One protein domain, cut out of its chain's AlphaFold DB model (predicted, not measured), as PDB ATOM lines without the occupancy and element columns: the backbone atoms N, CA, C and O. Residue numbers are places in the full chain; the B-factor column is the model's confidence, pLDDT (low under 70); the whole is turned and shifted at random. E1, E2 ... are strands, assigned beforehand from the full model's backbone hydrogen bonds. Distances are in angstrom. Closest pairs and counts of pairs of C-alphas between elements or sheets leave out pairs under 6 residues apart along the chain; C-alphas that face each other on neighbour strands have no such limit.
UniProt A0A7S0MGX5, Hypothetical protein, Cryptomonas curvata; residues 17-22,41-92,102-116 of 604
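Overview. This is residues 17 to 22, 41 to 92 and 102 to 116 of the 604 residues of the protein "Hypothetical protein" of Cryptomonas curvata (UniProt A0A7S0MGX5). A long, narrow, twisted ribbon of three strands makes the body: E1 lies in the middle, E2 along one side and E3 along the other. E1 and E2 form a long hairpin, whose loop, residues 57 to 75, lengthens the rod at one end. The printed part has 73 residues, with no named helix and three strands in the order E1, E2, E3 along the chain. The sheet's order is E2, E1, E3, and it is mixed; the class is all strand, though only 30 residues are in named elements. The whole is extended, with a radius of gyration of the C-alphas of 19.4 A and spans of 63 by 21 by 11 A.

Along the chain. E1, residues 44 to 56, is 34.7 A long and begins at C-alpha 44, (-27.021, -0.994, 3.898). E2, residues 76 to 85, is 29.2 A long. E3, residues 109 to 115, is 18.8 A long and ends at C-alpha 115, (-44.708, 28.231, -3.714).

Arrangement. E1 is the inner strand; E2 and E3 are edge strands. The hairpin E1 and E2 is antiparallel at 163 degrees, with N 52 and O 78 within hydrogen-bond range at 2.8 A. E1 and E3 are parallel at 21 degrees, with N 113 and O 53 at 2.8 A. E2 and E3 are apart. Residues 18 to 19 pair antiparallel with residues 46 to 47 of E1. The sheet is twisted, its C-alphas lying up to 4.1 A off the best plane.

Size, cuts and confidence. The two C-alphas farthest apart, those of Pro 65 and Glu 92, are 63.8 A apart. Residues 23 to 40 and 93 to 101 are not printed, with gaps of 11.6 A and 13.0 A between the C-alphas across the cuts. The link from E1 to E2 is long, 19 residues; the link from E2 to E3 runs across the second cut. The mean pLDDT of the printed part is 79.7, and residues 21 to 22, 41 to 42, 62 and 65 to 70 are under 70.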
ATOM      1  N   LEU A  17     -29.500   8.159  -7.175       73.12
ATOM      2  CA  LEU A  17     -30.820   7.528  -7.087       73.12
ATOM      3  C   LEU A  17     -30.767   6.288  -6.179       73.12
ATOM      4  O   LEU A  17     -31.650   6.079  -5.351       73.12
ATOM      5  N   TYR A  18     -29.684   5.516  -6.291       73.06
ATOM      6  CA  TYR A  18     -29.319   4.422  -5.398       73.06
ATOM      7  C   TYR A  18     -27.827   4.526  -5.053       73.06
ATOM      8  O   TYR A  18     -27.004   4.829  -5.916       73.06
ATOM      9  N   ASP A  19     -27.473   4.277  -3.795       74.75
ATOM     10  CA  ASP A  19     -26.099   4.288  -3.297       74.75
ATOM     11  C   ASP A  19     -25.805   2.973  -2.569       74.75
ATOM     12  O   ASP A  19     -26.334   2.682  -1.491       74.75
ATOM     13  N   ASN A  20     -24.945   2.170  -3.196       70.50
ATOM     14  CA  ASN A  20     -24.433   0.907  -2.675       70.50
ATOM     15  C   ASN A  20     -22.958   1.001  -2.246       70.50
ATOM     16  O   ASN A  20     -22.359  -0.029  -1.926       70.50
ATOM     17  N   LEU A  21     -22.356   2.194  -2.299       69.00
ATOM     18  CA  LEU A  21     -20.947   2.440  -1.995       69.00
ATOM     19  C   LEU A  21     -20.788   2.901  -0.549       69.00
ATOM     20  O   LEU A  21     -19.983   2.324   0.180       69.00
ATOM     21  N   SER A  22     -21.600   3.866  -0.105       68.62
ATOM     22  CA  SER A  22     -21.521   4.408   1.263       68.62
ATOM     23  C   SER A  22     -21.907   3.396   2.348       68.62
ATOM     24  O   SER A  22     -21.580   3.586   3.516       68.62
ATOM     25  N   ASP A  41     -19.503  -7.290   1.106       61.56
ATOM     26  CA  ASP A  41     -20.900  -7.187   1.524       61.56
ATOM     27  C   ASP A  41     -21.439  -5.780   1.823       61.56
ATOM     28  O   ASP A  41     -21.078  -5.092   2.780       61.56
ATOM     29  N   VAL A  42     -22.373  -5.347   0.972       66.88
ATOM     30  CA  VAL A  42     -23.177  -4.142   1.196       66.88
ATOM     31  C   VAL A  42     -23.937  -4.343   2.507       66.88
ATOM     32  O   VAL A  42     -24.755  -5.247   2.593       66.88
ATOM     33  N   ALA A  43     -23.677  -3.532   3.534       74.12
ATOM     34  CA  ALA A  43     -24.389  -3.647   4.809       74.12
ATOM     35  C   ALA A  43     -25.756  -2.953   4.741       74.12
ATOM     36  O   ALA A  43     -26.745  -3.443   5.287       74.12
ATOM     37  N   VAL A  44     -25.816  -1.814   4.051       78.94
ATOM     38  CA  VAL A  44     -27.021  -0.994   3.898       78.94
ATOM     39  C   VAL A  44     -27.114  -0.501   2.460       78.94
ATOM     40  O   VAL A  44     -26.134   0.005   1.913       78.94
ATOM     41  N   VAL A  45     -28.293  -0.617   1.860       80.56
ATOM     42  CA  VAL A  45     -28.630   0.030   0.591       80.56
ATOM     43  C   VAL A  45     -29.360   1.327   0.911       80.56
ATOM     44  O   VAL A  45     -30.305   1.329   1.702       80.56
ATOM     45  N   ARG A  46     -28.912   2.435   0.315       82.88
ATOM     46  CA  ARG A  46     -29.606   3.722   0.396       82.88
ATOM     47  C   ARG A  46     -30.198   4.073  -0.958       82.88
ATOM     48  O   ARG A  46     -29.567   3.834  -1.983       82.88
ATOM     49  N   TRP A  47     -31.377   4.671  -0.968       85.88
ATOM     50  CA  TRP A  47     -32.000   5.188  -2.188       85.88
ATOM     51  C   TRP A  47     -32.715   6.500  -1.893       85.88
ATOM     52  O   TRP A  47     -33.054   6.781  -0.741       85.88
ATOM     53  N   ALA A  48     -32.930   7.323  -2.915       86.31
ATOM     54  CA  ALA A  48     -33.746   8.524  -2.784       86.31
ATOM     55  C   ALA A  48     -35.220   8.107  -2.665       86.31
ATOM     56  O   ALA A  48     -35.837   7.730  -3.657       86.31
ATOM     57  N   SER A  49     -35.775   8.116  -1.451       87.25
ATOM     58  CA  SER A  49     -37.165   7.705  -1.216       87.25
ATOM     59  C   SER A  49     -38.148   8.809  -1.597       87.25
ATOM     60  O   SER A  49     -39.200   8.540  -2.176       87.25
ATOM     61  N   TYR A  50     -37.786  10.059  -1.314       89.50
ATOM     62  CA  TYR A  50     -38.589  11.230  -1.633       89.50
ATOM     63  C   TYR A  50     -37.695  12.343  -2.177       89.50
ATOM     64  O   TYR A  50     -36.693  12.717  -1.562       89.50
ATOM     65  N   MET A  51     -38.051  12.849  -3.354       89.38
ATOM     66  CA  MET A  51     -37.373  13.950  -4.030       89.38
ATOM     67  C   MET A  51     -38.374  15.077  -4.254       89.38
ATOM     68  O   MET A  51     -39.367  14.895  -4.956       89.38
ATOM     69  N   GLU A  52     -38.109  16.245  -3.677       90.19
ATOM     70  CA  GLU A  52     -38.950  17.429  -3.827       90.19
ATOM     71  C   GLU A  52     -38.179  18.565  -4.493       90.19
ATOM     72  O   GLU A  52     -37.224  19.095  -3.923       90.19
ATOM     73  N   LEU A  53     -38.603  18.955  -5.694       89.06
ATOM     74  CA  LEU A  53     -38.117  20.155  -6.363       89.06
ATOM     75  C   LEU A  53     -38.947  21.348  -5.889       89.06
ATOM     76  O   LEU A  53     -40.142  21.412  -6.173       89.06
ATOM     77  N   ARG A  54     -38.326  22.292  -5.175       88.38
ATOM     78  CA  ARG A  54     -39.001  23.502  -4.690       88.38
ATOM     79  C   ARG A  54     -38.641  24.705  -5.542       88.38
ATOM     80  O   ARG A  54     -37.466  25.043  -5.687       88.38
ATOM     81  N   ILE A  55     -39.674  25.350  -6.073       88.31
ATOM     82  CA  ILE A  55     -39.589  26.559  -6.888       88.31
ATOM     83  C   ILE A  55     -40.377  27.646  -6.158       88.31
ATOM     84  O   ILE A  55     -41.581  27.498  -5.951       88.31
ATOM     85  N   GLN A  56     -39.693  28.718  -5.750       86.19
ATOM     86  CA  GLN A  56     -40.282  29.792  -4.952       86.19
ATOM     87  C   GLN A  56     -40.203  31.134  -5.680       86.19
ATOM     88  O   GLN A  56     -39.132  31.518  -6.151       86.19
ATOM     89  N   LEU A  57     -41.323  31.858  -5.724       86.19
ATOM     90  CA  LEU A  57     -41.371  33.230  -6.233       86.19
ATOM     91  C   LEU A  57     -40.720  34.202  -5.237       86.19
ATOM     92  O   LEU A  57     -40.930  34.089  -4.024       86.19
ATOM     93  N   GLN A  58     -39.917  35.134  -5.746       81.94
ATOM     94  CA  GLN A  58     -39.298  36.189  -4.953       81.94
ATOM     95  C   GLN A  58     -40.351  37.221  -4.542       81.94
ATOM     96  O   GLN A  58     -41.292  37.513  -5.278       81.94
ATOM     97  N   LYS A  59     -40.209  37.745  -3.322       75.12
ATOM     98  CA  LYS A  59     -41.058  38.827  -2.835       75.12
ATOM     99  C   LYS A  59     -40.603  40.135  -3.468       75.12
ATOM    100  O   LYS A  59     -39.411  40.419  -3.449       75.12
ATOM    101  N   ASP A  60     -41.553  40.917  -3.964       72.06
ATOM    102  CA  ASP A  60     -41.273  42.254  -4.473       72.06
ATOM    103  C   ASP A  60     -40.802  43.164  -3.326       72.06
ATOM    104  O   ASP A  60     -41.516  43.335  -2.328       72.06
ATOM    105  N   ASP A  61     -39.574  43.678  -3.427       73.25
ATOM    106  CA  ASP A  61     -39.003  44.609  -2.457       73.25
ATOM    107  C   ASP A  61     -39.239  46.052  -2.938       73.25
ATOM    108  O   ASP A  61     -38.580  46.498  -3.886       73.25
ATOM    109  N   PRO A  62     -40.127  46.822  -2.270       69.56
ATOM    110  CA  PRO A  62     -40.481  48.181  -2.681       69.56
ATOM    111  C   PRO A  62     -39.316  49.176  -2.575       69.56
ATOM    112  O   PRO A  62     -39.441  50.315  -3.025       69.56
ATOM    113  N   SER A  63     -38.195  48.786  -1.958       72.62
ATOM    114  CA  SER A  63     -36.975  49.595  -1.905       72.62
ATOM    115  C   SER A  63     -36.130  49.508  -3.180       72.62
ATOM    116  O   SER A  63     -35.244  50.342  -3.387       72.62
ATOM    117  N   THR A  64     -36.408  48.536  -4.053       72.56
ATOM    118  CA  THR A  64     -35.714  48.379  -5.330       72.56
ATOM    119  C   THR A  64     -36.530  48.997  -6.473       72.56
ATOM    120  O   THR A  64     -37.751  48.878  -6.505       72.56
ATOM    121  N   PRO A  65     -35.892  49.675  -7.444       68.00
ATOM    122  CA  PRO A  65     -36.593  50.279  -8.581       68.00
ATOM    123  C   PRO A  65     -37.010  49.254  -9.653       68.00
ATOM    124  O   PRO A  65     -37.507  49.643 -10.709       68.00
ATOM    125  N   PHE A  66     -36.756  47.963  -9.426       63.78
ATOM    126  CA  PHE A  66     -37.042  46.886 -10.364       63.78
ATOM    127  C   PHE A  66     -38.206  46.059  -9.833       63.78
ATOM    128  O   PHE A  66     -38.200  45.698  -8.667       63.78
ATOM    129  N   ASP A  67     -39.153  45.717 -10.704       63.66
ATOM    130  CA  ASP A  67     -40.235  44.792 -10.370       63.66
ATOM    131  C   ASP A  67     -39.646  43.382 -10.174       63.66
ATOM    132  O   ASP A  67     -39.238  42.715 -11.136       63.66
ATOM    133  N   GLU A  68     -39.518  42.952  -8.917       64.81
ATOM    134  CA  GLU A  68     -38.980  41.635  -8.570       64.81
ATOM    135  C   GLU A  68     -40.073  40.563  -8.520       64.81
ATOM    136  O   GLU A  68     -39.751  39.386  -8.351       64.81
ATOM    137  N   SER A  69     -41.342  40.930  -8.747       62.69
ATOM    138  CA  SER A  69     -42.489  40.011  -8.683       62.69
ATOM    139  C   SER A  69     -42.430  38.865  -9.701       62.69
ATOM    140  O   SER A  69     -43.121  37.860  -9.546       62.69
ATOM    141  N   PHE A  70     -41.568  38.976 -10.717       67.06
ATOM    142  CA  PHE A  70     -41.330  37.946 -11.733       67.06
ATOM    143  C   PHE A  70     -40.081  37.093 -11.481       67.06
ATOM    144  O   PHE A  70     -39.788  36.179 -12.257       67.06
ATOM    145  N   ARG A  71     -39.294  37.402 -10.443       78.75
ATOM    146  CA  ARG A  71     -38.053  36.681 -10.152       78.75
ATOM    147  C   ARG A  71     -38.349  35.438  -9.326       78.75
ATOM    148  O   ARG A  71     -39.215  35.419  -8.459       78.75
ATOM    149  N   LEU A  72     -37.602  34.379  -9.601       81.31
ATOM    150  CA  LEU A  72     -37.658  33.127  -8.856       81.31
ATOM    151  C   LEU A  72     -36.381  33.016  -8.027       81.31
ATOM    152  O   LEU A  72     -35.289  33.294  -8.531       81.31
ATOM    153  N   TYR A  73     -36.499  32.561  -6.781       84.50
ATOM    154  CA  TYR A  73     -35.319  32.107  -6.053       84.50
ATOM    155  C   TYR A  73     -34.698  30.905  -6.783       84.50
ATOM    156  O   TYR A  73     -35.433  30.120  -7.394       84.50
ATOM    157  N   PRO A  74     -33.364  30.715  -6.712       86.75
ATOM    158  CA  PRO A  74     -32.723  29.536  -7.275       86.75
ATOM    159  C   PRO A  74     -33.413  28.258  -6.770       86.75
ATOM    160  O   PRO A  74     -33.486  28.053  -5.553       86.75
ATOM    161  N   PRO A  75     -33.947  27.411  -7.669       87.69
ATOM    162  CA  PRO A  75     -34.682  26.228  -7.258       87.69
ATOM    163  C   PRO A  75     -33.741  25.262  -6.547       87.69
ATOM    164  O   PRO A  75     -32.600  25.055  -6.968       87.69
ATOM    165  N   TYR A  76     -34.227  24.647  -5.473       87.25
ATOM    166  CA  TYR A  76     -33.452  23.675  -4.713       87.25
ATOM    167  C   TYR A  76     -34.191  22.345  -4.615       87.25
ATOM    168  O   TYR A  76     -35.421  22.276  -4.581       87.25
ATOM    169  N   LEU A  77     -33.407  21.269  -4.588       87.81
ATOM    170  CA  LEU A  77     -33.895  19.901  -4.527       87.81
ATOM    171  C   LEU A  77     -33.709  19.366  -3.103       87.81
ATOM    172  O   LEU A  77     -32.583  19.251  -2.613       87.81
ATOM    173  N   VAL A  78     -34.812  19.028  -2.440       88.25
ATOM    174  CA  VAL A  78     -34.807  18.352  -1.140       88.25
ATOM    175  C   VAL A  78     -34.886  16.853  -1.396       88.25
ATOM    176  O   VAL A  78     -35.869  16.364  -1.941       88.25
ATOM    177  N   ILE A  79     -33.842  16.118  -1.013       87.44
ATOM    178  CA  ILE A  79     -33.792  14.660  -1.159       87.44
ATOM    179  C   ILE A  79     -33.785  14.030   0.226       87.44
ATOM    180  O   ILE A  79     -32.865  14.250   1.017       87.44
ATOM    181  N   GLN A  80     -34.789  13.205   0.487       88.62
ATOM    182  CA  GLN A  80     -34.826  12.308   1.627       88.62
ATOM    183  C   GLN A  80     -34.355  10.924   1.176       88.62
ATOM    184  O   GLN A  80     -34.864  10.358   0.207       88.62
ATOM    185  N   TYR A  81     -33.359  10.387   1.880       87.12
ATOM    186  CA  TYR A  81     -32.815   9.062   1.599       87.12
ATOM    187  C   TYR A  81     -33.451   8.013   2.513       87.12
ATOM    188  O   TYR A  81     -33.377   8.129   3.738       87.12
ATOM    189  N   GLY A  82     -34.026   6.974   1.909       84.81
ATOM    190  CA  GLY A  82     -34.406   5.733   2.576       84.81
ATOM    191  C   GLY A  82     -33.190   4.825   2.748       84.81
ATOM    192  O   GLY A  82     -32.240   4.891   1.962       84.81
ATOM    193  N   GLN A  83     -33.189   4.006   3.800       86.06
ATOM    194  CA  GLN A  83     -32.115   3.053   4.076       86.06
ATOM    195  C   GLN A  83     -32.708   1.704   4.468       86.06
ATOM    196  O   GLN A  83     -33.633   1.649   5.276       86.06
ATOM    197  N   GLN A  84     -32.146   0.623   3.938       83.25
ATOM    198  CA  GLN A  84     -32.542  -0.743   4.275       83.25
ATOM    199  C   GLN A  84     -31.302  -1.617   4.418       83.25
ATOM    200  O   GLN A  84     -30.344  -1.495   3.651       83.25
ATOM    201  N   VAL A  85     -31.311  -2.494   5.421       83.50
ATOM    202  CA  VAL A  85     -30.229  -3.460   5.634       83.50
ATOM    203  C   VAL A  85     -30.266  -4.482   4.502       83.50
ATOM    204  O   VAL A  85     -31.322  -5.032   4.194       83.50
ATOM    205  N   ALA A  86     -29.118  -4.748   3.880       76.25
ATOM    206  CA  ALA A  86     -29.063  -5.596   2.689       76.25
ATOM    207  C   ALA A  86     -29.514  -7.046   2.947       76.25
ATOM    208  O   ALA A  86     -30.027  -7.691   2.040       76.25
ATOM    209  N   THR A  87     -29.378  -7.544   4.182       76.31
ATOM    210  CA  THR A  87     -29.839  -8.884   4.590       76.31
ATOM    211  C   THR A  87     -31.360  -9.017   4.627       76.31
ATOM    212  O   THR A  87     -31.880 -10.125   4.572       76.31
ATOM    213  N   THR A  88     -32.079  -7.898   4.726       77.00
ATOM    214  CA  THR A  88     -33.545  -7.857   4.758       77.00
ATOM    215  C   THR A  88     -34.146  -7.773   3.353       77.00
ATOM    216  O   THR A  88     -35.357  -7.887   3.202       77.00
ATOM    217  N   ILE A  89     -33.327  -7.567   2.316       77.88
ATOM    218  CA  ILE A  89     -33.790  -7.489   0.930       77.88
ATOM    219  C   ILE A  89     -33.920  -8.923   0.385       77.88
ATOM    220  O   ILE A  89     -32.903  -9.615   0.286       77.88
ATOM    221  N   PRO A  90     -35.123  -9.385  -0.008       78.88
ATOM    222  CA  PRO A  90     -35.302 -10.718  -0.585       78.88
ATOM    223  C   PRO A  90     -34.407 -10.913  -1.816       78.88
ATOM    224  O   PRO A  90     -34.296 -10.006  -2.639       78.88
ATOM    225  N   SER A  91     -33.759 -12.071  -1.958       73.06
ATOM    226  CA  SER A  91     -32.870 -12.371  -3.095       73.06
ATOM    227  C   SER A  91     -33.625 -12.611  -4.403       73.06
ATOM    228  O   SER A  91     -33.092 -12.332  -5.476       73.06
ATOM    229  N   GLU A  92     -34.860 -13.098  -4.312       79.12
ATOM    230  CA  GLU A  92     -35.710 -13.439  -5.452       79.12
ATOM    231  C   GLU A  92     -36.585 -12.258  -5.895       79.12
ATOM    232  O   GLU A  92     -36.967 -11.398  -5.096       79.12
ATOM    233  N   SER A 102     -42.559  -4.157  -1.496       75.62
ATOM    234  CA  SER A 102     -41.976  -2.865  -1.108       75.62
ATOM    235  C   SER A 102     -40.587  -2.985  -0.470       75.62
ATOM    236  O   SER A 102     -39.831  -2.014  -0.458       75.62
ATOM    237  N   MET A 103     -40.221  -4.178   0.019       75.31
ATOM    238  CA  MET A 103     -38.893  -4.471   0.565       75.31
ATOM    239  C   MET A 103     -37.830  -4.685  -0.521       75.31
ATOM    240  O   MET A 103     -36.641  -4.617  -0.215       75.31
ATOM    241  N   ARG A 104     -38.225  -4.992  -1.763       78.25
ATOM    242  CA  ARG A 104     -37.316  -5.168  -2.911       78.25
ATOM    243  C   ARG A 104     -37.423  -4.006  -3.895       78.25
ATOM    244  O   ARG A 104     -36.407  -3.580  -4.438       78.25
ATOM    245  N   TYR A 105     -38.637  -3.507  -4.101       83.38
ATOM    246  CA  TYR A 105     -38.962  -2.405  -4.997       83.38
ATOM    247  C   TYR A 105     -39.543  -1.251  -4.172       83.38
ATOM    248  O   TYR A 105     -40.762  -1.121  -4.055       83.38
ATOM    249  N   PRO A 106     -38.691  -0.428  -3.535       79.81
ATOM    250  CA  PRO A 106     -39.184   0.675  -2.731       79.81
ATOM    251  C   PRO A 106     -39.834   1.736  -3.625       79.81
ATOM    252  O   PRO A 106     -39.309   2.090  -4.681       79.81
ATOM    253  N   VAL A 107     -40.966   2.278  -3.176       82.06
ATOM    254  CA  VAL A 107     -41.670   3.347  -3.891       82.06
ATOM    255  C   VAL A 107     -40.847   4.633  -3.804       82.06
ATOM    256  O   VAL A 107     -40.504   5.093  -2.713       82.06
ATOM    257  N   ILE A 108     -40.535   5.212  -4.962       85.00
ATOM    258  CA  ILE A 108     -39.837   6.494  -5.088       85.00
ATOM    259  C   ILE A 108     -40.877   7.551  -5.444       85.00
ATOM    260  O   ILE A 108     -41.588   7.411  -6.436       85.00
ATOM    261  N   THR A 109     -40.965   8.615  -4.645       87.81
ATOM    262  CA  THR A 109     -41.898   9.722  -4.899       87.81
ATOM    263  C   THR A 109     -41.139  10.966  -5.339       87.81
ATOM    264  O   THR A 109     -40.230  11.425  -4.645       87.81
ATOM    265  N   PHE A 110     -41.533  11.528  -6.481       87.06
ATOM    266  CA  PHE A 110     -41.049  12.818  -6.964       87.06
ATOM    267  C   PHE A 110     -42.180  13.844  -6.912       87.06
ATOM    268  O   PHE A 110     -43.275  13.583  -7.410       87.06
ATOM    269  N   LYS A 111     -41.921  15.009  -6.318       86.19
ATOM    270  CA  LYS A 111     -42.885  16.108  -6.214       86.19
ATOM    271  C   LYS A 111     -42.234  17.415  -6.655       86.19
ATOM    272  O   LYS A 111     -41.160  17.764  -6.178       86.19
ATOM    273  N   ALA A 112     -42.902  18.162  -7.526       85.88
ATOM    274  CA  ALA A 112     -42.559  19.552  -7.796       85.88
ATOM    275  C   ALA A 112     -43.513  20.456  -7.007       85.88
ATOM    276  O   ALA A 112     -44.730  20.368  -7.174       85.88
ATOM    277  N   THR A 113     -42.967  21.296  -6.132       85.06
ATOM    278  CA  THR A 113     -43.733  22.241  -5.317       85.06
ATOM    279  C   THR A 113     -43.430  23.657  -5.790       85.06
ATOM    280  O   THR A 113     -42.294  24.124  -5.699       85.06
ATOM    281  N   TYR A 114     -44.469  24.340  -6.257       85.62
ATOM    282  CA  TYR A 114     -44.440  25.754  -6.610       85.62
ATOM    283  C   TYR A 114     -45.029  26.544  -5.448       85.62
ATOM    284  O   TYR A 114     -46.152  26.264  -5.033       85.62
ATOM    285  N   CYS A 115     -44.276  27.486  -4.889       84.75
ATOM    286  CA  CYS A 115     -44.708  28.231  -3.714       84.75
ATOM    287  C   CYS A 115     -44.449  29.729  -3.835       84.75
ATOM    288  O   CYS A 115     -43.549  30.192  -4.534       84.75
ATOM    289  N   MET A 116     -45.261  30.496  -3.120       85.88
ATOM    290  CA  MET A 116     -45.103  31.937  -2.984       85.88
ATOM    291  C   MET A 116     -45.366  32.347  -1.538       85.88
ATOM    292  O   MET A 116     -46.012  31.612  -0.785       85.88
TER     293      MET A 116